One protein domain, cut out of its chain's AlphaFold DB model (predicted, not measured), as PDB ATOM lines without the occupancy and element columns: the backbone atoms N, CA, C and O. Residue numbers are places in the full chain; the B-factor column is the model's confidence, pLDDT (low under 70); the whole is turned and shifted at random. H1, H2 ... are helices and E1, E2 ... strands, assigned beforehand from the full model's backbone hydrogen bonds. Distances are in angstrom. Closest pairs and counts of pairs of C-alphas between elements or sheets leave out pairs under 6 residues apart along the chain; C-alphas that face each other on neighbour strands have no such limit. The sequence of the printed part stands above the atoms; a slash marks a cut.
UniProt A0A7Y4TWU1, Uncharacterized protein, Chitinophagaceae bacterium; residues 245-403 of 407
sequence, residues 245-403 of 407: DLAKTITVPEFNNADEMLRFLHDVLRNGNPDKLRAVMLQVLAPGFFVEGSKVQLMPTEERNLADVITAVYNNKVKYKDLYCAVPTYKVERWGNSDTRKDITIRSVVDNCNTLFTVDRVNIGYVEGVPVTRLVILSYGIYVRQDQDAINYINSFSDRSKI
ATOM      1  N   ASP A 245      42.338  45.439 -40.032       95.81
ATOM      2  CA  ASP A 245      41.000  45.982 -39.795       95.81
ATOM      3  C   ASP A 245      39.921  44.902 -39.943       95.81
ATOM      4  O   ASP A 245      39.046  44.785 -39.085       95.81
ATOM      5  N   LEU A 246      40.033  44.040 -40.955       95.56
ATOM      6  CA  LEU A 246      39.148  42.892 -41.156       95.56
ATOM      7  C   LEU A 246      39.259  41.860 -40.026       95.56
ATOM      8  O   LEU A 246      38.242  41.327 -39.585       95.56
ATOM      9  N   ALA A 247      40.459  41.609 -39.502       94.00
ATOM     10  CA  ALA A 247      40.675  40.684 -38.389       94.00
ATOM     11  C   ALA A 247      39.951  41.111 -37.097       94.00
ATOM     12  O   ALA A 247      39.674  40.274 -36.243       94.00
ATOM     13  N   LYS A 248      39.564  42.388 -36.959       95.81
ATOM     14  CA  LYS A 248      38.730  42.859 -35.836       95.81
ATOM     15  C   LYS A 248      37.280  42.372 -35.928       95.81
ATOM     16  O   LYS A 248      36.564  42.408 -34.933       95.81
ATOM     17  N   THR A 249      36.830  41.934 -37.106       95.50
ATOM     18  CA  THR A 249      35.442  41.495 -37.334       95.50
ATOM     19  C   THR A 249      35.182  40.057 -36.880       95.50
ATOM     20  O   THR A 249      34.026  39.690 -36.649       95.50
ATOM     21  N   ILE A 250      36.235  39.239 -36.766       96.38
ATOM     22  CA  ILE A 250      36.142  37.828 -36.392       96.38
ATOM     23  C   ILE A 250      37.480  37.290 -35.877       96.38
ATOM     24  O   ILE A 250      38.532  37.502 -36.477       96.38
ATOM     25  N   THR A 251      37.427  36.518 -34.793       96.38
ATOM     26  CA  THR A 251      38.567  35.732 -34.314       96.38
ATOM     27  C   THR A 251      38.563  34.369 -34.997       96.38
ATOM     28  O   THR A 251      37.626  33.592 -34.818       96.38
ATOM     29  N   VAL A 252      39.605  34.075 -35.778       95.12
ATOM     30  CA  VAL A 252      39.799  32.753 -36.391       95.12
ATOM     31  C   VAL A 252      40.571  31.874 -35.408       95.12
ATOM     32  O   VAL A 252      41.714  32.213 -35.091       95.12
ATOM     33  N   PRO A 253      39.986  30.773 -34.907       94.81
ATOM     34  CA  PRO A 253      40.683  29.907 -33.970       94.81
ATOM     35  C   PRO A 253      41.833  29.156 -34.654       94.81
ATOM     36  O   PRO A 253      41.956  29.097 -35.883       94.81
ATOM     37  N   GLU A 254      42.702  28.558 -33.847       92.81
ATOM     38  CA  GLU A 254      43.578  27.502 -34.342       92.81
ATOM     39  C   GLU A 254      42.779  26.208 -34.480       92.81
ATOM     40  O   GLU A 254      42.035  25.827 -33.578       92.81
ATOM     41  N   PHE A 255      42.913  25.547 -35.628       93.62
ATOM     42  CA  PHE A 255      42.192  24.313 -35.921       93.62
ATOM     43  C   PHE A 255      43.091  23.107 -35.662       93.62
ATOM     44  O   PHE A 255      44.191  23.013 -36.217       93.62
ATOM     45  N   ASN A 256      42.610  22.146 -34.873       90.75
ATOM     46  CA  ASN A 256      43.337  20.904 -34.625       90.75
ATOM     47  C   ASN A 256      43.201  19.929 -35.795       90.75
ATOM     48  O   ASN A 256      44.124  19.168 -36.086       90.75
ATOM     49  N   ASN A 257      42.054  19.947 -36.475       90.31
ATOM     50  CA  ASN A 257      41.707  19.024 -37.550       90.31
ATOM     51  C   ASN A 257      40.820  19.695 -38.618       90.31
ATOM     52  O   ASN A 257      40.332  20.814 -38.454       90.31
ATOM     53  N   ALA A 258      40.651  18.993 -39.739       91.12
ATOM     54  CA  ALA A 258      39.881  19.451 -40.890       91.12
ATOM     55  C   ALA A 258      38.385  19.663 -40.572       91.12
ATOM     56  O   ALA A 258      37.775  20.584 -41.110       91.12
ATOM     57  N   ASP A 259      37.806  18.855 -39.679       90.50
ATOM     58  CA  ASP A 259      36.400  18.956 -39.269       90.50
ATOM     59  C   ASP A 259      36.105  20.235 -38.472       90.50
ATOM     60  O   ASP A 259      35.091  20.891 -38.711       90.50
ATOM     61  N   GLU A 260      36.986  20.623 -37.547       93.44
ATOM     62  CA  GLU A 260      36.871  21.886 -36.803       93.44
ATOM     63  C   GLU A 260      36.904  23.089 -37.750       93.44
ATOM     64  O   GLU A 260      36.050  23.975 -37.675       93.44
ATOM     65  N   MET A 261      37.856  23.082 -38.687       95.06
ATOM     66  CA  MET A 261      37.985  24.117 -39.709       95.06
ATOM     67  C   MET A 261      36.748  24.187 -40.607       95.06
ATOM     68  O   MET A 261      36.242  25.276 -40.876       95.06
ATOM     69  N   LEU A 262      36.224  23.034 -41.030       94.44
ATOM     70  CA  LEU A 262      35.010  22.942 -41.834       94.44
ATOM     71  C   LEU A 262      33.809  23.566 -41.131       94.44
ATOM     72  O   LEU A 262      33.096  24.361 -41.740       94.44
ATOM     73  N   ARG A 263      33.563  23.190 -39.870       94.81
ATOM     74  CA  ARG A 263      32.416  23.687 -39.097       94.81
ATOM     75  C   ARG A 263      32.472  25.201 -38.959       94.81
ATOM     76  O   ARG A 263      31.462  25.864 -39.170       94.81
ATOM     77  N   PHE A 264      33.659  25.737 -38.685       97.31
ATOM     78  CA  PHE A 264      33.874  27.177 -38.615       97.31
ATOM     79  C   PHE A 264      33.637  27.868 -39.966       97.31
ATOM     80  O   PHE A 264      32.894  28.842 -40.035       97.31
ATOM     81  N   LEU A 265      34.218  27.354 -41.056       97.31
ATOM     82  CA  LEU A 265      34.016  27.913 -42.398       97.31
ATOM     83  C   LEU A 265      32.546  27.874 -42.818       97.31
ATOM     84  O   LEU A 265      32.039  28.845 -43.372       97.31
ATOM     85  N   HIS A 266      31.860  26.767 -42.545       97.81
ATOM     86  CA  HIS A 266      30.450  26.602 -42.862       97.81
ATOM     87  C   HIS A 266      29.567  27.587 -42.082       97.81
ATOM     88  O   HIS A 266      28.708  28.231 -42.685       97.81
ATOM     89  N   ASP A 267      29.816  27.762 -40.780       97.81
ATOM     90  CA  ASP A 267      29.121  28.767 -39.970       97.81
ATOM     91  C   ASP A 267      29.350  30.179 -40.514       97.81
ATOM     92  O   ASP A 267      28.396  30.929 -40.712       97.81
ATOM     93  N   VAL A 268      30.593  30.522 -40.863       98.19
ATOM     94  CA  VAL A 268      30.908  31.824 -41.459       98.19
ATOM     95  C   VAL A 268      30.161  32.007 -42.774       98.19
ATOM     96  O   VAL A 268      29.505  33.026 -42.932       98.19
ATOM     97  N   LEU A 269      30.176  31.030 -43.684       98.19
ATOM     98  CA  LEU A 269      29.449  31.106 -44.957       98.19
ATOM     99  C   LEU A 269      27.931  31.258 -44.780       98.19
ATOM    100  O   LEU A 269      27.277  31.921 -45.585       98.19
ATOM    101  N   ARG A 270      27.349  30.637 -43.751       97.00
ATOM    102  CA  ARG A 270      25.901  30.664 -43.513       97.00
ATOM    103  C   ARG A 270      25.451  31.911 -42.745       97.00
ATOM    104  O   ARG A 270      24.447  32.525 -43.109       97.00
ATOM    105  N   ASN A 271      26.182  32.278 -41.701       96.94
ATOM    106  CA  ASN A 271      25.760  33.232 -40.672       96.94
ATOM    107  C   ASN A 271      26.656  34.478 -40.586       96.94
ATOM    108  O   ASN A 271      26.376  35.405 -39.822       96.94
ATOM    109  N   GLY A 272      27.748  34.511 -41.345       97.25
ATOM    110  CA  GLY A 272      28.667  35.634 -41.413       97.25
ATOM    111  C   GLY A 272      28.181  36.769 -42.311       97.25
ATOM    112  O   GLY A 272      26.994  36.973 -42.564       97.25
ATOM    113  N   ASN A 273      29.148  37.556 -42.769       97.50
ATOM    114  CA  ASN A 273      28.954  38.656 -43.703       97.50
ATOM    115  C   ASN A 273      30.190  38.756 -44.627       97.50
ATOM    116  O   ASN A 273      31.174  38.041 -44.394       97.50
ATOM    117  N   PRO A 274      30.163  39.617 -45.663       97.69
ATOM    118  CA  PRO A 274      31.283  39.784 -46.590       97.69
ATOM    119  C   PRO A 274      32.643  40.005 -45.915       97.69
ATOM    120  O   PRO A 274      33.606  39.308 -46.242       97.69
ATOM    121  N   ASP A 275      32.708  40.908 -44.933       97.38
ATOM    122  CA  ASP A 275      33.954  41.255 -44.240       97.38
ATOM    123  C   ASP A 275      34.482  40.083 -43.414       97.38
ATOM    124  O   ASP A 275      35.668  39.764 -43.491       97.38
ATOM    125  N   LYS A 276      33.602  39.382 -42.686       97.94
ATOM    126  CA  LYS A 276      33.966  38.188 -41.916       97.94
ATOM    127  C   LYS A 276      34.504  37.092 -42.825       97.94
ATOM    128  O   LYS A 276      35.562  36.549 -42.536       97.94
ATOM    129  N   LEU A 277      33.824  36.780 -43.933       98.12
ATOM    130  CA  LEU A 277      34.310  35.749 -44.858       98.12
ATOM    131  C   LEU A 277      35.682  36.119 -45.416       98.12
ATOM    132  O   LEU A 277      36.592  35.294 -45.387       98.12
ATOM    133  N   ARG A 278      35.860  37.368 -45.859       97.81
ATOM    134  CA  ARG A 278      37.156  37.843 -46.343       97.81
ATOM    135  C   ARG A 278      38.238  37.732 -45.265       97.81
ATOM    136  O   ARG A 278      39.316  37.218 -45.547       97.81
ATOM    137  N   ALA A 279      37.942  38.162 -44.040       97.69
ATOM    138  CA  ALA A 279      38.858  38.090 -42.905       97.69
ATOM    139  C   ALA A 279      39.305  36.653 -42.607       97.69
ATOM    140  O   ALA A 279      40.483  36.426 -42.331       97.69
ATOM    141  N   VAL A 280      38.380  35.688 -42.677       97.75
ATOM    142  CA  VAL A 280      38.698  34.266 -42.499       97.75
ATOM    143  C   VAL A 280      39.574  33.768 -43.638       97.75
ATOM    144  O   VAL A 280      40.637  33.214 -43.375       97.75
ATOM    145  N   MET A 281      39.170  34.002 -44.889       97.56
ATOM    146  CA  MET A 281      39.891  33.510 -46.067       97.56
ATOM    147  C   MET A 281      41.338  34.016 -46.093       97.56
ATOM    148  O   MET A 281      42.256  33.219 -46.259       97.56
ATOM    149  N   LEU A 282      41.582  35.296 -45.796       96.44
ATOM    150  CA  LEU A 282      42.945  35.840 -45.713       96.44
ATOM    151  C   LEU A 282      43.824  35.162 -44.643       96.44
ATOM    152  O   LEU A 282      45.045  35.195 -44.757       96.44
ATOM    153  N   GLN A 283      43.238  34.546 -43.611       95.12
ATOM    154  CA  GLN A 283      43.980  33.887 -42.528       95.12
ATOM    155  C   GLN A 283      44.191  32.387 -42.738       95.12
ATOM    156  O   GLN A 283      45.082  31.810 -42.110       95.12
ATOM    157  N   VAL A 284      43.361  31.749 -43.568       95.88
ATOM    158  CA  VAL A 284      43.356  30.288 -43.725       95.88
ATOM    159  C   VAL A 284      43.719  29.812 -45.125       95.88
ATOM    160  O   VAL A 284      43.902  28.615 -45.313       95.88
ATOM    161  N   LEU A 285      43.819  30.699 -46.114       96.62
ATOM    162  CA  LEU A 285      44.303  30.339 -47.445       96.62
ATOM    163  C   LEU A 285      45.797  29.988 -47.416       96.62
ATOM    164  O   LEU A 285      46.586  30.563 -46.666       96.62
ATOM    165  N   ALA A 286      46.190  29.032 -48.254       94.81
ATOM    166  CA  ALA A 286      47.585  28.651 -48.421       94.81
ATOM    167  C   ALA A 286      48.414  29.761 -49.103       94.81
ATOM    168  O   ALA A 286      47.859  30.580 -49.839       94.81
ATOM    169  N   PRO A 287      49.755  29.759 -48.957       92.88
ATOM    170  CA  PRO A 287      50.626  30.758 -49.586       92.88
ATOM    171  C   PRO A 287      50.434  30.916 -51.102       92.88
ATOM    172  O   PRO A 287      50.587  32.015 -51.619       92.88
ATOM    173  N   GLY A 288      50.047  29.847 -51.806       92.94
ATOM    174  CA  GLY A 288      49.815  29.870 -53.254       92.94
ATOM    175  C   GLY A 288      48.652  30.752 -53.724       92.94
ATOM    176  O   GLY A 288      48.534  30.968 -54.921       92.94
ATOM    177  N   PHE A 289      47.809  31.268 -52.820       96.38
ATOM    178  CA  PHE A 289      46.749  32.231 -53.156       96.38
ATOM    179  C   PHE A 289      47.236  33.682 -53.210       96.38
ATOM    180  O   PHE A 289      46.539  34.557 -53.731       96.38
ATOM    181  N   PHE A 290      48.410  33.950 -52.645       95.69
ATOM    182  CA  PHE A 290      48.943  35.291 -52.478       95.69
ATOM    183  C   PHE A 290      50.004  35.589 -53.532       95.69
ATOM    184  O   PHE A 290      50.660  34.689 -54.058       95.69
ATOM    185  N   VAL A 291      50.187  36.874 -53.834       93.94
ATOM    186  CA  VAL A 291      51.351  37.338 -54.592       93.94
ATOM    187  C   VAL A 291      52.611  36.866 -53.865       93.94
ATOM    188  O   VAL A 291      52.692  36.958 -52.639       93.94
ATOM    189  N   GLU A 292      53.591  36.351 -54.606       89.81
ATOM    190  CA  GLU A 292      54.818  35.813 -54.019       89.81
ATOM    191  C   GLU A 292      55.480  36.834 -53.073       89.81
ATOM    192  O   GLU A 292      55.681  37.995 -53.419       89.81
ATOM    193  N   GLY A 293      55.813  36.401 -51.854       88.25
ATOM    194  CA  GLY A 293      56.375  37.266 -50.809       88.25
ATOM    195  C   GLY A 293      55.340  38.039 -49.981       88.25
ATOM    196  O   GLY A 293      55.712  38.627 -48.966       88.25
ATOM    197  N   SER A 294      54.058  38.011 -50.352       92.81
ATOM    198  CA  SER A 294      52.960  38.589 -49.572       92.81
ATOM    199  C   SER A 294      52.219  37.531 -48.750       92.81
ATOM    200  O   SER A 294      52.172  36.353 -49.097       92.81
ATOM    201  N   LYS A 295      51.607  37.971 -47.645       90.19
ATOM    202  CA  LYS A 295      50.641  37.183 -46.854       90.19
ATOM    203  C   LYS A 295      49.242  37.807 -46.821       90.19
ATOM    204  O   LYS A 295      48.379  37.334 -46.091       90.19
ATOM    205  N   VAL A 296      49.042  38.916 -47.532       94.56
ATOM    206  CA  VAL A 296      47.817  39.735 -47.449       94.56
ATOM    207  C   VAL A 296      47.311  40.196 -48.812       94.56
ATOM    208  O   VAL A 296      46.150  40.575 -48.929       94.56
ATOM    209  N   GLN A 297      48.155  40.159 -49.845       95.44
ATOM    210  CA  GLN A 297      47.791  40.485 -51.219       95.44
ATOM    211  C   GLN A 297      47.456  39.198 -51.961       95.44
ATOM    212  O   GLN A 297      48.351  38.419 -52.286       95.44
ATOM    213  N   LEU A 298      46.171  38.966 -52.226       96.06
ATOM    214  CA  LEU A 298      45.752  37.872 -53.096       96.06
ATOM    215  C   LEU A 298      46.230  38.126 -54.529       96.06
ATOM    216  O   LEU A 298      46.319  39.272 -54.978       96.06
ATOM    217  N   MET A 299      46.514  37.053 -55.267       95.69
ATOM    218  CA  MET A 299      46.708  37.166 -56.711       95.69
ATOM    219  C   MET A 299      45.445  37.765 -57.358       95.69
ATOM    220  O   MET A 299      44.341  37.481 -56.891       95.69
ATOM    221  N   PRO A 300      45.545  38.538 -58.457       94.44
ATOM    222  CA  PRO A 300      44.379  39.195 -59.059       94.44
ATOM    223  C   PRO A 300      43.225  38.248 -59.422       94.44
ATOM    224  O   PRO A 300      42.057  38.626 -59.339       94.44
ATOM    225  N   THR A 301      43.541  37.014 -59.822       95.81
ATOM    226  CA  THR A 301      42.548  35.965 -60.092       95.81
ATOM    227  C   THR A 301      41.842  35.504 -58.821       95.81
ATOM    228  O   THR A 301      40.623  35.366 -58.830       95.81
ATOM    229  N   GLU A 302      42.581  35.328 -57.726       96.75
ATOM    230  CA  GLU A 302      42.043  34.888 -56.436       96.75
ATOM    231  C   GLU A 302      41.251  35.986 -55.730       96.75
ATOM    232  O   GLU A 302      40.228  35.712 -55.111       96.75
ATOM    233  N   GLU A 303      41.672  37.241 -55.881       96.62
ATOM    234  CA  GLU A 303      40.931  38.407 -55.402       96.62
ATOM    235  C   GLU A 303      39.552  38.495 -56.078       96.62
ATOM    236  O   GLU A 303      38.537  38.678 -55.404       96.62
ATOM    237  N   ARG A 304      39.498  38.295 -57.404       97.12
ATOM    238  CA  ARG A 304      38.237  38.249 -58.157       97.12
ATOM    239  C   ARG A 304      37.381  37.051 -57.754       97.12
ATOM    240  O   ARG A 304      36.207  37.230 -57.458       97.12
ATOM    241  N   ASN A 305      37.978  35.861 -57.695       97.00
ATOM    242  CA  ASN A 305      37.292  34.637 -57.281       97.00
ATOM    243  C   ASN A 305      36.645  34.799 -55.895       97.00
ATOM    244  O   ASN A 305      35.457  34.529 -55.719       97.00
ATOM    245  N   LEU A 306      37.384  35.332 -54.918       97.50
ATOM    246  CA  LEU A 306      36.854  35.571 -53.578       97.50
ATOM    247  C   LEU A 306      35.715  36.602 -53.580       97.50
ATOM    248  O   LEU A 306      34.731  36.420 -52.861       97.50
ATOM    249  N   ALA A 307      35.809  37.666 -54.382       97.31
ATOM    250  CA  ALA A 307      34.735  38.651 -54.520       97.31
ATOM    251  C   ALA A 307      33.456  38.046 -55.135       97.31
ATOM    252  O   ALA A 307      32.347  38.316 -54.655       97.31
ATOM    253  N   ASP A 308      33.604  37.188 -56.147       96.56
ATOM    254  CA  ASP A 308      32.494  36.469 -56.778       96.56
ATOM    255  C   ASP A 308      31.842  35.496 -55.785       96.56
ATOM    256  O   ASP A 308      30.616  35.469 -55.646       96.56
ATOM    257  N   VAL A 309      32.651  34.770 -55.009       97.06
ATOM    258  CA  VAL A 309      32.176  33.898 -53.929       97.06
ATOM    259  C   VAL A 309      31.434  34.686 -52.852       97.06
ATOM    260  O   VAL A 309      30.334  34.296 -52.471       97.06
ATOM    261  N   ILE A 310      31.975  35.811 -52.378       97.88
ATOM    262  CA  ILE A 310      31.303  36.677 -51.395       97.88
ATOM    263  C   ILE A 310      29.932  37.124 -51.920       97.88
ATOM    264  O   ILE A 310      28.938  37.088 -51.188       97.88
ATOM    265  N   THR A 311      29.864  37.508 -53.194       96.50
ATOM    266  CA  THR A 311      28.613  37.914 -53.843       96.50
ATOM    267  C   THR A 311      27.619  36.757 -53.895       96.50
ATOM    268  O   THR A 311      26.470  36.917 -53.478       96.50
ATOM    269  N   ALA A 312      28.072  35.579 -54.327       95.00
ATOM    270  CA  ALA A 312      27.253  34.377 -54.394       95.00
ATOM    271  C   ALA A 312      26.708  33.962 -53.022       95.00
ATOM    272  O   ALA A 312      25.536  33.608 -52.897       95.00
ATOM    273  N   VAL A 313      27.537  34.049 -51.984       97.69
ATOM    274  CA  VAL A 313      27.195  33.627 -50.626       97.69
ATOM    275  C   VAL A 313      26.184  34.572 -49.972       97.69
ATOM    276  O   VAL A 313      25.220  34.085 -49.382       97.69
ATOM    277  N   TYR A 314      26.358  35.897 -50.090       97.62
ATOM    278  CA  TYR A 314      25.605  36.866 -49.274       97.62
ATOM    279  C   TYR A 314      24.652  37.791 -50.034       97.62
ATOM    280  O   TYR A 314      23.679  38.271 -49.438       97.62
ATOM    281  N   ASN A 315      24.910  38.065 -51.313       93.88
ATOM    282  CA  ASN A 315      24.285  39.188 -52.024       93.88
ATOM    283  C   ASN A 315      23.347  38.763 -53.161       93.88
ATOM    284  O   ASN A 315      22.604  39.596 -53.678       93.88
ATOM    285  N   ASN A 316      23.337  37.483 -53.519       92.50
ATOM    286  CA  ASN A 316      22.455  36.945 -54.548       92.50
ATOM    287  C   ASN A 316      21.006  36.726 -54.069       92.50
ATOM    288  O   ASN A 316      20.690  36.861 -52.884       92.50
ATOM    289  N   LYS A 317      20.116  36.396 -55.024       91.00
ATOM    290  CA  LYS A 317      18.680  36.149 -54.777       91.00
ATOM    291  C   LYS A 317      18.467  34.972 -53.830       91.00
ATOM    292  O   LYS A 317      17.712  35.091 -52.875       91.00
ATOM    293  N   VAL A 318      19.145  33.864 -54.115       92.25
ATOM    294  CA  VAL A 318      19.285  32.723 -53.208       92.25
ATOM    295  C   VAL A 318      20.702  32.756 -52.668       92.25
ATOM    296  O   VAL A 318      21.657  32.904 -53.433       92.25
ATOM    297  N   LYS A 319      20.831  32.663 -51.351       95.00
ATOM    298  CA  LYS A 319      22.095  32.788 -50.629       95.00
ATOM    299  C   LYS A 319      22.577  31.420 -50.181       95.00
ATOM    300  O   LYS A 319      21.820  30.449 -50.155       95.00
ATOM    301  N   TYR A 320      23.832  31.348 -49.747       97.31
ATOM    302  CA  TYR A 320      24.402  30.104 -49.226       97.31
ATOM    303  C   TYR A 320      23.537  29.500 -48.107       97.31
ATOM    304  O   TYR A 320      23.208  28.316 -48.131       97.31
ATOM    305  N   LYS A 321      23.068  30.329 -47.168       95.75
ATOM    306  CA  LYS A 321      22.222  29.881 -46.052       95.75
ATOM    307  C   LYS A 321      20.887  29.253 -46.460       95.75
ATOM    308  O   LYS A 321      20.330  28.458 -45.705       95.75
ATOM    309  N   ASP A 322      20.385  29.598 -47.642       94.25
ATOM    310  CA  ASP A 322      19.120  29.084 -48.161       94.25
ATOM    311  C   ASP A 322      19.323  27.698 -48.798       94.25
ATOM    312  O   ASP A 322      18.432  26.851 -48.765       94.25
ATOM    313  N   LEU A 323      20.526  27.408 -49.303       95.44
ATOM    314  CA  LEU A 323      20.861  26.132 -49.944       95.44
ATOM    315  C   LEU A 323      21.465  25.103 -48.985       95.44
ATOM    316  O   LEU A 323      21.259  23.908 -49.165       95.44
ATOM    317  N   TYR A 324      22.190  25.533 -47.956       96.56
ATOM    318  CA  TYR A 324      22.928  24.630 -47.070       96.56
ATOM    319  C   TYR A 324      22.370  24.679 -45.652       96.56
ATOM    320  O   TYR A 324      22.253  25.770 -45.103       96.56
ATOM    321  N   CYS A 325      22.053  23.518 -45.067       95.69
ATOM    322  CA  CYS A 325      21.587  23.348 -43.680       95.69
ATOM    323  C   CYS A 325      22.665  23.738 -42.654       95.69
ATOM    324  O   CYS A 325      23.840  23.586 -42.954       95.69
ATOM    325  N   ALA A 326      22.277  24.213 -41.466       93.81
ATOM    326  CA  ALA A 326      23.163  24.573 -40.354       93.81
ATOM    327  C   ALA A 326      23.928  23.361 -39.811       93.81
ATOM    328  O   ALA A 326      25.094  23.476 -39.432       93.81
ATOM    329  N   VAL A 327      23.280  22.193 -39.817       92.75
ATOM    330  CA  VAL A 327      23.935  20.896 -39.623       92.75
ATOM    331  C   VAL A 327      24.005  20.201 -40.985       92.75
ATOM    332  O   VAL A 327      23.106  19.433 -41.342       92.75
ATOM    333  N   PRO A 328      25.028  20.493 -41.811       92.06
ATOM    334  CA  PRO A 328      25.067  19.981 -43.166       92.06
ATOM    335  C   PRO A 328      25.457  18.504 -43.193       92.06
ATOM    336  O   PRO A 328      26.235  18.019 -42.370       92.06
ATOM    337  N   THR A 329      24.998  17.802 -44.227       91.38
ATOM    338  CA  THR A 329      25.614  16.526 -44.600       91.38
ATOM    339  C   THR A 329      26.917  16.821 -45.332       91.38
ATOM    340  O   THR A 329      26.918  17.520 -46.347       91.38
ATOM    341  N   TYR A 330      28.028  16.277 -44.843       93.19
ATOM    342  CA  TYR A 330      29.328  16.442 -45.478       93.19
ATOM    343  C   TYR A 330      30.099  15.126 -45.551       93.19
ATOM    344  O   TYR A 330      29.834  14.179 -44.811       93.19
ATOM    345  N   LYS A 331      31.049  15.065 -46.481       92.56
ATOM    346  CA  LYS A 331      31.962  13.940 -46.677       92.56
ATOM    347  C   LYS A 331      33.391  14.448 -46.545       92.56
ATOM    348  O   LYS A 331      33.711  15.476 -47.136       92.56
ATOM    349  N   VAL A 332      34.224  13.728 -45.797       89.44
ATOM    350  CA  VAL A 332      35.667  13.982 -45.686       89.44
ATOM    351  C   VAL A 332      36.401  12.790 -46.278       89.44
ATOM    352  O   VAL A 332      36.223  11.659 -45.829       89.44
ATOM    353  N   GLU A 333      37.221  13.035 -47.289       90.69
ATOM    354  CA  GLU A 333      37.993  12.014 -47.992       90.69
ATOM    355  C   GLU A 333      39.481  12.298 -47.857       90.69
ATOM    356  O   GLU A 333      39.917  13.449 -47.841       90.69
ATOM    357  N   ARG A 334      40.288  11.241 -47.753       87.94
ATOM    358  CA  ARG A 334      41.742  11.377 -47.864       87.94
ATOM    359  C   ARG A 334      42.093  11.678 -49.313       87.94
ATOM    360  O   ARG A 334      41.623  10.984 -50.212       87.94
ATOM    361  N   TRP A 335      42.938  12.681 -49.529       82.12
ATOM    362  CA  TRP A 335      43.435  12.971 -50.866       82.12
ATOM    363  C   TRP A 335      44.609  12.043 -51.196       82.12
ATOM    364  O   TRP A 335      45.708  12.188 -50.651       82.12
ATOM    365  N   GLY A 336      44.373  11.072 -52.081       79.94
ATOM    366  CA  GLY A 336      45.372  10.073 -52.466       79.94
ATOM    367  C   GLY A 336      45.964   9.343 -51.255       79.94
ATOM    368  O   GLY A 336      45.240   8.923 -50.356       79.94
ATOM    369  N   ASN A 337      47.296   9.238 -51.219       79.12
ATOM    370  CA  ASN A 337      48.041   8.612 -50.118       79.12
ATOM    371  C   ASN A 337      48.465   9.609 -49.020       79.12
ATOM    372  O   ASN A 337      49.324   9.281 -48.207       79.12
ATOM    373  N   SER A 338      47.929  10.837 -49.003       80.12
ATOM    374  CA  SER A 338      48.286  11.822 -47.975       80.12
ATOM    375  C   SER A 338      47.550  11.555 -46.660       80.12
ATOM    376  O   SER A 338      46.322  11.418 -46.618       80.12
ATOM    377  N   ASP A 339      48.300  11.527 -45.559       78.75
ATOM    378  CA  ASP A 339      47.731  11.353 -44.222       78.75
ATOM    379  C   ASP A 339      47.075  12.633 -43.685       78.75
ATOM    380  O   ASP A 339      46.092  12.560 -42.936       78.75
ATOM    381  N   THR A 340      47.553  13.804 -44.117       84.19
ATOM    382  CA  THR A 340      47.120  15.119 -43.619       84.19
ATOM    383  C   THR A 340      46.149  15.831 -44.555       84.19
ATOM    384  O   THR A 340      45.251  16.521 -44.069       84.19
ATOM    385  N   ARG A 341      46.258  15.614 -45.873       92.44
ATOM    386  CA  ARG A 341      45.419  16.291 -46.869       92.44
ATOM    387  C   ARG A 341      44.042  15.650 -46.972       92.44
ATOM    388  O   ARG A 341      43.926  14.438 -47.184       92.44
ATOM    389  N   LYS A 342      43.000  16.470 -46.857       94.12
ATOM    390  CA  LYS A 342      41.599  16.045 -46.942       94.12
ATOM    391  C   LYS A 342      40.844  16.856 -47.984       94.12
ATOM    392  O   LYS A 342      40.992  18.076 -48.031       94.12
ATOM    393  N   ASP A 343      39.988  16.180 -48.739       94.44
ATOM    394  CA  ASP A 343      38.927  16.817 -49.512       94.44
ATOM    395  C   ASP A 343      37.632  16.747 -48.717       94.44
ATOM    396  O   ASP A 343      37.238  15.691 -48.217       94.44
ATOM    397  N   ILE A 344      36.968  17.884 -48.594       94.88
ATOM    398  CA  ILE A 344      35.722  18.021 -47.866       94.88
ATOM    399  C   ILE A 344      34.649  18.481 -48.837       94.88
ATOM    400  O   ILE A 344      34.812  19.502 -49.496       94.88
ATOM    401  N   THR A 345      33.536  17.754 -48.890       96.00
ATOM    402  CA  THR A 345      32.363  18.121 -49.688       96.00
ATOM    403  C   THR A 345      31.160  18.327 -48.781       96.00
ATOM    404  O   THR A 345      30.702  17.378 -48.149       96.00
ATOM    405  N   ILE A 346      30.626  19.546 -48.742       96.62
ATOM    406  CA  ILE A 346      29.367  19.895 -48.078       96.62
ATOM    407  C   ILE A 346      28.246  19.807 -49.110       96.62
ATOM    408  O   ILE A 346      28.316  20.468 -50.151       96.62
ATOM    409  N   ARG A 347      27.211  19.017 -48.826       95.00
ATOM    410  CA  ARG A 347      26.044  18.890 -49.706       95.00
ATOM    411  C   ARG A 347      25.018  19.974 -49.404       95.00
ATOM    412  O   ARG A 347      24.715  20.220 -48.236       95.00
ATOM    413  N   SER A 348      24.486  20.601 -50.449       95.00
ATOM    414  CA  SER A 348      23.299  21.447 -50.319       95.00
ATOM    415  C   SER A 348      22.021  20.602 -50.377       95.00
ATOM    416  O   SER A 348      22.057  19.430 -50.751       95.00
ATOM    417  N   VAL A 349      20.888  21.209 -50.023       93.88
ATOM    418  CA  VAL A 349      19.544  20.621 -50.180       93.88
ATOM    419  C   VAL A 349      19.079  20.558 -51.640       93.88
ATOM    420  O   VAL A 349      18.092  19.899 -51.942       93.88
ATOM    421  N   VAL A 350      19.783  21.243 -52.542       92.56
ATOM    422  CA  VAL A 350      19.561  21.232 -53.990       92.56
ATOM    423  C   VAL A 350      20.614  20.358 -54.671       92.56
ATOM    424  O   VAL A 350      21.816  20.493 -54.414       92.56
ATOM    425  N   ASP A 351      20.159  19.508 -55.592       87.69
ATOM    426  CA  ASP A 351      21.018  18.635 -56.390       87.69
ATOM    427  C   ASP A 351      22.053  19.417 -57.211       87.69
ATOM    428  O   ASP A 351      21.824  20.548 -57.660       87.69
ATOM    429  N   ASN A 352      23.208  18.783 -57.437       86.19
ATOM    430  CA  ASN A 352      24.342  19.348 -58.177       86.19
ATOM    431  C   ASN A 352      24.845  20.700 -57.625       86.19
ATOM    432  O   ASN A 352      25.430  21.495 -58.357       86.19
ATOM    433  N   CYS A 353      24.642  20.960 -56.332       92.31
ATOM    434  CA  CYS A 353      25.161  22.132 -55.635       92.31
ATOM    435  C   CYS A 353      25.909  21.668 -54.381       92.31
ATOM    436  O   CYS A 353      25.303  21.314 -53.372       92.31
ATOM    437  N   ASN A 354      27.239  21.626 -54.455       94.88
ATOM    438  CA  ASN A 354      28.098  21.156 -53.368       94.88
ATOM    439  C   ASN A 354      29.215  22.161 -53.139       94.88
ATOM    440  O   ASN A 354      29.778  22.644 -54.106       94.88
ATOM    441  N   THR A 355      29.561  22.443 -51.886       96.69
ATOM    442  CA  THR A 355      30.758  23.234 -51.567       96.69
ATOM    443  C   THR A 355      31.920  22.299 -51.294       96.69
ATOM    444  O   THR A 355      31.762  21.333 -50.553       96.69
ATOM    445  N   LEU A 356      33.077  22.591 -51.876       96.38
ATOM    446  CA  LEU A 356      34.288  21.797 -51.761       96.38
ATOM    447  C   LEU A 356      35.418  22.608 -51.133       96.38
ATOM    448  O   LEU A 356      35.635  23.766 -51.488       96.38
ATOM    449  N   PHE A 357      36.172  21.963 -50.250       96.94
ATOM    450  CA  PHE A 357      37.433  22.463 -49.718       96.94
ATOM    451  C   PHE A 357      38.477  21.358 -49.774       96.94
ATOM    452  O   PHE A 357      38.219  20.253 -49.304       96.94
ATOM    453  N   THR A 358      39.670  21.667 -50.263       96.19
ATOM    454  CA  THR A 358      40.846  20.840 -50.007       96.19
ATOM    455  C   THR A 358      41.660  21.514 -48.916       96.19
ATOM    456  O   THR A 358      42.102  22.652 -49.083       96.19
ATOM    457  N   VAL A 359      41.878  20.811 -47.808       95.75
ATOM    458  CA  VAL A 359      42.640  21.311 -46.659       95.75
ATOM    459  C   VAL A 359      43.850  20.434 -46.387       95.75
ATOM    460  O   VAL A 359      43.802  19.218 -46.574       95.75
ATOM    461  N   ASP A 360      44.942  21.045 -45.943       94.19
ATOM    462  CA  ASP A 360      46.150  20.321 -45.552       94.19
ATOM    463  C   ASP A 360      46.915  21.069 -44.462       94.19
ATOM    464  O   ASP A 360      46.747  22.276 -44.275       94.19
ATOM    465  N   ARG A 361      47.760  20.342 -43.733       92.00
ATOM    466  CA  ARG A 361      48.685  20.920 -42.767       92.00
ATOM    467  C   ARG A 361      49.995  21.232 -43.477       92.00
ATOM    468  O   ARG A 361      50.770  20.333 -43.782       92.00
ATOM    469  N   VAL A 362      50.242  22.515 -43.722       90.50
ATOM    470  CA  VAL A 362      51.434  22.974 -44.447       90.50
ATOM    471  C   VAL A 362      52.410  23.674 -43.516       90.50
ATOM    472  O   VAL A 362      52.014  24.280 -42.518       90.50
ATOM    473  N   ASN A 363      53.694  23.609 -43.860       90.06
ATOM    474  CA  ASN A 363      54.723  24.430 -43.240       90.06
ATOM    475  C   ASN A 363      54.534  25.896 -43.674       90.06
ATOM    476  O   ASN A 363      54.547  26.195 -44.866       90.06
ATOM    477  N   ILE A 364      54.350  26.791 -42.703       86.06
ATOM    478  CA  ILE A 364      54.150  28.232 -42.915       86.06
ATOM    479  C   ILE A 364      55.373  29.074 -42.513       86.06
ATOM    480  O   ILE A 364      55.331  30.305 -42.593       86.06
ATOM    481  N   GLY A 365      56.459  28.433 -42.075       86.75
ATOM    482  CA  GLY A 365      57.702  29.079 -41.674       86.75
ATOM    483  C   GLY A 365      58.466  28.294 -40.614       86.75
ATOM    484  O   GLY A 365      58.121  27.168 -40.274       86.75
ATOM    485  N   TYR A 366      59.508  28.910 -40.064       90.31
ATOM    486  CA  TYR A 366      60.322  28.317 -39.007       90.31
ATOM    487  C   TYR A 366      60.456  29.290 -37.837       90.31
ATOM    488  O   TYR A 366      60.639  30.488 -38.050       90.31
ATOM    489  N   VAL A 367      60.394  28.773 -36.614       89.88
ATOM    490  CA  VAL A 367      60.721  29.501 -35.380       89.88
ATOM    491  C   VAL A 367      61.873  28.753 -34.730       89.88
ATOM    492  O   VAL A 367      61.752  27.563 -34.462       89.88
ATOM    493  N   GLU A 368      63.018  29.423 -34.573       91.62
ATOM    494  CA  GLU A 368      64.250  28.820 -34.029       91.62
ATOM    495  C   GLU A 368      64.664  27.514 -34.743       91.62
ATOM    496  O   GLU A 368      65.142  26.562 -34.136       91.62
ATOM    497  N   GLY A 369      64.458  27.448 -36.064       91.19
ATOM    498  CA  GLY A 369      64.766  26.264 -36.876       91.19
ATOM    499  C   GLY A 369      63.712  25.151 -36.826       91.19
ATOM    500  O   GLY A 369      63.835  24.172 -37.559       91.19
ATOM    501  N   VAL A 370      62.644  25.306 -36.038       91.38
ATOM    502  CA  VAL A 370      61.530  24.350 -35.963       91.38
ATOM    503  C   VAL A 370      60.426  24.757 -36.944       91.38
ATOM    504  O   VAL A 370      59.983  25.908 -36.898       91.38
ATOM    505  N   PRO A 371      59.961  23.856 -37.835       89.81
ATOM    506  CA  PRO A 371      58.882  24.168 -38.763       89.81
ATOM    507  C   PRO A 371      57.584  24.439 -38.002       89.81
ATOM    508  O   PRO A 371      57.107  23.609 -37.228       89.81
ATOM    509  N   VAL A 372      56.980  25.589 -38.269       89.56
ATOM    510  CA  VAL A 372      55.644  25.935 -37.795       89.56
ATOM    511  C   VAL A 372      54.658  25.478 -38.854       89.56
ATOM    512  O   VAL A 372      54.733  25.899 -40.009       89.56
ATOM    513  N   THR A 373      53.730  24.603 -38.472       90.88
ATOM    514  CA  THR A 373      52.709  24.083 -39.387       90.88
ATOM    515  C   THR A 373      51.321  24.542 -38.975       90.88
ATOM    516  O   THR A 373      51.036  24.683 -37.788       90.88
ATOM    517  N   ARG A 374      50.441  24.770 -39.955       92.00
ATOM    518  CA  ARG A 374      49.035  25.123 -39.720       92.00
ATOM    519  C   ARG A 374      48.145  24.459 -40.764       92.00
ATOM    520  O   ARG A 374      48.592  24.195 -41.879       92.00
ATOM    521  N   LEU A 375      46.897  24.179 -40.393       94.38
ATOM    522  CA  LEU A 375      45.863  23.808 -41.359       94.38
ATOM    523  C   LEU A 375      45.500  25.012 -42.231       94.38
ATOM    524  O   LEU A 375      45.222  26.092 -41.709       94.38
ATOM    525  N   VAL A 376      45.504  24.802 -43.544       95.50
ATOM    526  CA  VAL A 376      45.164  25.808 -44.555       95.50
ATOM    527  C   VAL A 376      44.268  25.214 -45.638       95.50
ATOM    528  O   VAL A 376      44.223  23.998 -45.829       95.50
ATOM    529  N   ILE A 377      43.600  26.086 -46.387       96.81
ATOM    530  CA  ILE A 377      42.870  25.771 -47.613       96.81
ATOM    531  C   ILE A 377      43.854  25.797 -48.786       96.81
ATOM    532  O   ILE A 377      44.442  26.836 -49.082       96.81
ATOM    533  N   LEU A 378      44.007  24.662 -49.468       95.50
ATOM    534  CA  LEU A 378      44.778  24.528 -50.709       95.50
ATOM    535  C   LEU A 378      43.941  24.850 -51.954       95.50
ATOM    536  O   LEU A 378      44.476  25.324 -52.950       95.50
ATOM    537  N   SER A 379      42.641  24.570 -51.905       95.81
ATOM    538  CA  SER A 379      41.666  24.919 -52.939       95.81
ATOM    539  C   SER A 379      40.270  24.996 -52.326       95.81
ATOM    540  O   SER A 379      39.978  24.342 -51.320       95.81
ATOM    541  N   TYR A 380      39.401  25.803 -52.925       97.31
ATOM    542  CA  TYR A 380      38.001  25.884 -52.534       97.31
ATOM    543  C   TYR A 380      37.111  26.084 -53.758       97.31
ATOM    544  O   TYR A 380      37.507  26.698 -54.746       97.31
ATOM    545  N   GLY A 381      35.893  25.565 -53.672       96.38
ATOM    546  CA  GLY A 381      34.815  25.827 -54.611       96.38
ATOM    547  C   GLY A 381      33.523  25.965 -53.825       96.38
ATOM    548  O   GLY A 381      33.024  24.986 -53.280       96.38
ATOM    549  N   ILE A 382      32.995  27.180 -53.726       96.69
ATOM    550  CA  ILE A 382      31.754  27.456 -52.998       96.69
ATOM    551  C   ILE A 382      30.663  27.697 -54.029       96.69
ATOM    552  O   ILE A 382      30.716  28.667 -54.780       96.69
ATOM    553  N   TYR A 383      29.684  26.798 -54.072       94.00
ATOM    554  CA  TYR A 383      28.665  26.803 -55.111       94.00
ATOM    555  C   TYR A 383      27.339  27.295 -54.541       94.00
ATOM    556  O   TYR A 383      26.881  26.833 -53.503       94.00
ATOM    557  N   VAL A 384      26.716  28.247 -55.233       94.88
ATOM    558  CA  VAL A 384      25.376  28.745 -54.910       94.88
ATOM    559  C   VAL A 384      24.593  28.841 -56.215       94.88
ATOM    560  O   VAL A 384      24.830  29.747 -57.016       94.88
ATOM    561  N   ARG A 385      23.677  27.897 -56.454       94.12
ATOM    562  CA  ARG A 385      22.839  27.886 -57.665       94.12
ATOM    563  C   ARG A 385      21.912  29.107 -57.706       94.12
ATOM    564  O   ARG A 385      21.319  29.476 -56.696       94.12
ATOM    565  N   GLN A 386      21.802  29.724 -58.885       93.50
ATOM    566  CA  GLN A 386      20.968  30.913 -59.149       93.50
ATOM    567  C   GLN A 386      19.935  30.694 -60.259       93.50
ATOM    568  O   GLN A 386      19.236  31.627 -60.651       93.50
ATOM    569  N   ASP A 387      19.865  29.488 -60.817       94.75
ATOM    570  CA  ASP A 387      18.873  29.162 -61.831       94.75
ATOM    571  C   ASP A 387      17.461  29.096 -61.229       94.75
ATOM    572  O   ASP A 387      17.265  28.899 -60.028       94.75
ATOM    573  N   GLN A 388      16.458  29.284 -62.088       95.12
ATOM    574  CA  GLN A 388      15.069  29.405 -61.656       95.12
ATOM    575  C   GLN A 388      14.545  28.131 -60.980       95.12
ATOM    576  O   GLN A 388      13.685  28.228 -60.110       95.12
ATOM    577  N   ASP A 389      15.065  26.959 -61.349       94.81
ATOM    578  CA  ASP A 389      14.690  25.680 -60.750       94.81
ATOM    579  C   ASP A 389      15.134  25.608 -59.282       94.81
ATOM    580  O   ASP A 389      14.298  25.396 -58.403       94.81
ATOM    581  N   ALA A 390      16.397  25.933 -58.984       93.50
ATOM    582  CA  ALA A 390      16.885  26.010 -57.605       93.50
ATOM    583  C   ALA A 390      16.100  27.033 -56.764       93.50
ATOM    584  O   ALA A 390      15.733  26.754 -55.621       93.50
ATOM    585  N   ILE A 391      15.796  28.203 -57.336       94.25
ATOM    586  CA  ILE A 391      14.999  29.245 -56.671       94.25
ATOM    587  C   ILE A 391      13.581  28.738 -56.369       94.25
ATOM    588  O   ILE A 391      13.090  28.900 -55.251       94.25
ATOM    589  N   ASN A 392      12.922  28.118 -57.348       94.94
ATOM    590  CA  ASN A 392      11.571  27.580 -57.193       94.94
ATOM    591  C   ASN A 392      11.534  26.451 -56.164       94.94
ATOM    592  O   ASN A 392      10.618  26.419 -55.346       94.94
ATOM    593  N   TYR A 393      12.529  25.560 -56.177       94.62
ATOM    594  CA  TYR A 393      12.647  24.482 -55.203       94.62
ATOM    595  C   TYR A 393      12.719  25.039 -53.783       94.62
ATOM    596  O   TYR A 393      11.881  24.684 -52.958       94.62
ATOM    597  N   ILE A 394      13.638  25.971 -53.503       93.19
ATOM    598  CA  ILE A 394      13.758  26.584 -52.170       93.19
ATOM    599  C   ILE A 394      12.460  27.284 -51.753       93.19
ATOM    600  O   ILE A 394      11.991  27.087 -50.633       93.19
ATOM    601  N   ASN A 395      11.836  28.034 -52.662       92.56
ATOM    602  CA  ASN A 395      10.595  28.760 -52.382       92.56
ATOM    603  C   ASN A 395       9.353  27.859 -52.274       92.56
ATOM    604  O   ASN A 395       8.311  28.319 -51.812       92.56
ATOM    605  N   SER A 396       9.435  26.590 -52.689       94.31
ATOM    606  CA  SER A 396       8.321  25.640 -52.572       94.31
ATOM    607  C   SER A 396       8.061  25.195 -51.127       94.31
ATOM    608  O   SER A 396       6.989  24.665 -50.824       94.31
ATOM    609  N   PHE A 397       9.004  25.450 -50.215       92.44
ATOM    610  CA  PHE A 397       8.889  25.106 -48.804       92.44
ATOM    611  C   PHE A 397       8.477  26.323 -47.976       92.44
ATOM    612  O   PHE A 397       9.226  27.281 -47.821       92.44
ATOM    613  N   SER A 398       7.292  26.252 -47.367       88.50
ATOM    614  CA  SER A 398       6.810  27.263 -46.414       88.50
ATOM    615  C   SER A 398       7.500  27.195 -45.045       88.50
ATOM    616  O   SER A 398       7.332  28.094 -44.227       88.50
ATOM    617  N   ASP A 399       8.211  26.099 -44.768       89.62
ATOM    618  CA  ASP A 399       8.900  25.814 -43.511       89.62
ATOM    619  C   ASP A 399      10.265  25.183 -43.815       89.62
ATOM    620  O   ASP A 399      10.350  24.159 -44.500       89.62
ATOM    621  N   ARG A 400      11.332  25.805 -43.297       87.00
ATOM    622  CA  ARG A 400      12.725  25.397 -43.507       87.00
ATOM    623  C   ARG A 400      13.028  24.022 -42.906       87.00
ATOM    624  O   ARG A 400      13.862  23.310 -43.464       87.00
ATOM    625  N   SER A 401      12.319  23.613 -41.851       90.31
ATOM    626  CA  SER A 401      12.506  22.303 -41.209       90.31
ATOM    627  C   SER A 401      12.214  21.129 -42.158       90.31
ATOM    628  O   SER A 401      12.760  20.041 -42.004       90.31
ATOM    629  N   LYS A 402      11.413  21.349 -43.210       91.75
ATOM    630  CA  LYS A 402      11.081  20.316 -44.207       91.75
ATOM    631  C   LYS A 402      12.244  19.953 -45.131       91.75
ATOM    632  O   LYS A 402      12.247  18.860 -45.686       91.75
ATOM    633  N   ILE A 403      13.204  20.859 -45.302       90.94
ATOM    634  CA  ILE A 403      14.413  20.654 -46.120       90.94
ATOM    635  C   ILE A 403      15.670  20.509 -45.274       90.94
ATOM    636  O   ILE A 403      16.604  19.826 -45.682       90.94
TER     637      ILE A 403
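Overview. This is residues 245 to 403 of the 407 residues of an uncharacterized protein of Chitinophagaceae bacterium (UniProt A0A7Y4TWU1). A twisted sheet of four strands has helix H1 packed slantwise over one face, while H2 runs back beside H1 and H3 packs on H2. The long hairpin of E3 and E4 reaches to one end of the longest axis, and the small helix H5 lies at the other end. The printed part has 159 residues with five named helices and four named strands, in the order H1 H2 H3 H4 E1 E2 E3 E4 H5; the class is mixed, helices and strands. The sheet runs E1 E2 E3 E4, wholly antiparallel. The whole is compact, with a radius of gyration of the C-alphas of 16.6 A, yet elongated, spanning 59 by 34 by 25 A.

Along the chain. Pass residues 245 to 257, which hold no named element, and find C-alpha 258 at (39.881, 19.451, -40.890); from there H1 runs 19.7 A to residue 271. H2 takes residues 274 to 284, 15.6 A, and H3 residues 300 to 314, 21.3 A. H4 is residues 320 to 323. E1 is residues 330 to 334 and E2 residues 342 to 347. E3, residues 354 to 367, starts at C-alpha 354 (28.098, 21.156, -53.368) and runs 38.2 A; E4, residues 370 to 381, runs 32.6 A. H5, residues 388 to 395, ends at C-alpha 395 (10.595, 28.760, -52.382).

Arrangement. The strands form a meander, each the antiparallel neighbour of the one before. Look for N 331 and O 345, 2.9 A apart, between E1 and E2; N 344 and O 357, 2.8 A, between E2 and E3; and N 362 and O 374, 3.0 A, between E3 and E4. H1 on one face makes two layers, helix over sheet; its height over the sheet is 9.4 A, over E2 and E3. H1 and H2 form a helical hairpin with a shallow tilt of 15 degrees; Val 268 and Leu 277 have the closest C-alphas, 6.2 A. H2 only grazes the sheet, with residues 281 to 284. H2 and H3 touch at a steep tilt of 48 degrees, with C-alphas 274 and 310 closest at 5.7 A. H3 and H4 touch only at the corner, at Val 313 and Tyr 320, whose C-alphas are closest at 4.7 A. H5 and H3 are apart. In H1, H3 and H5 every O i to N i+4 pair is within hydrogen-bond range, in H2 6 of 7; H4 is too short for such a pair.

Size, cuts and confidence. The C-alphas farthest apart are those of Glu 368 and Ser 396, 59.0 A. The printed part has no cut. The link from H2 to H3, 15 residues, is long. Mean pLDDT of the printed part is 93.7, and no printed residue is under 70.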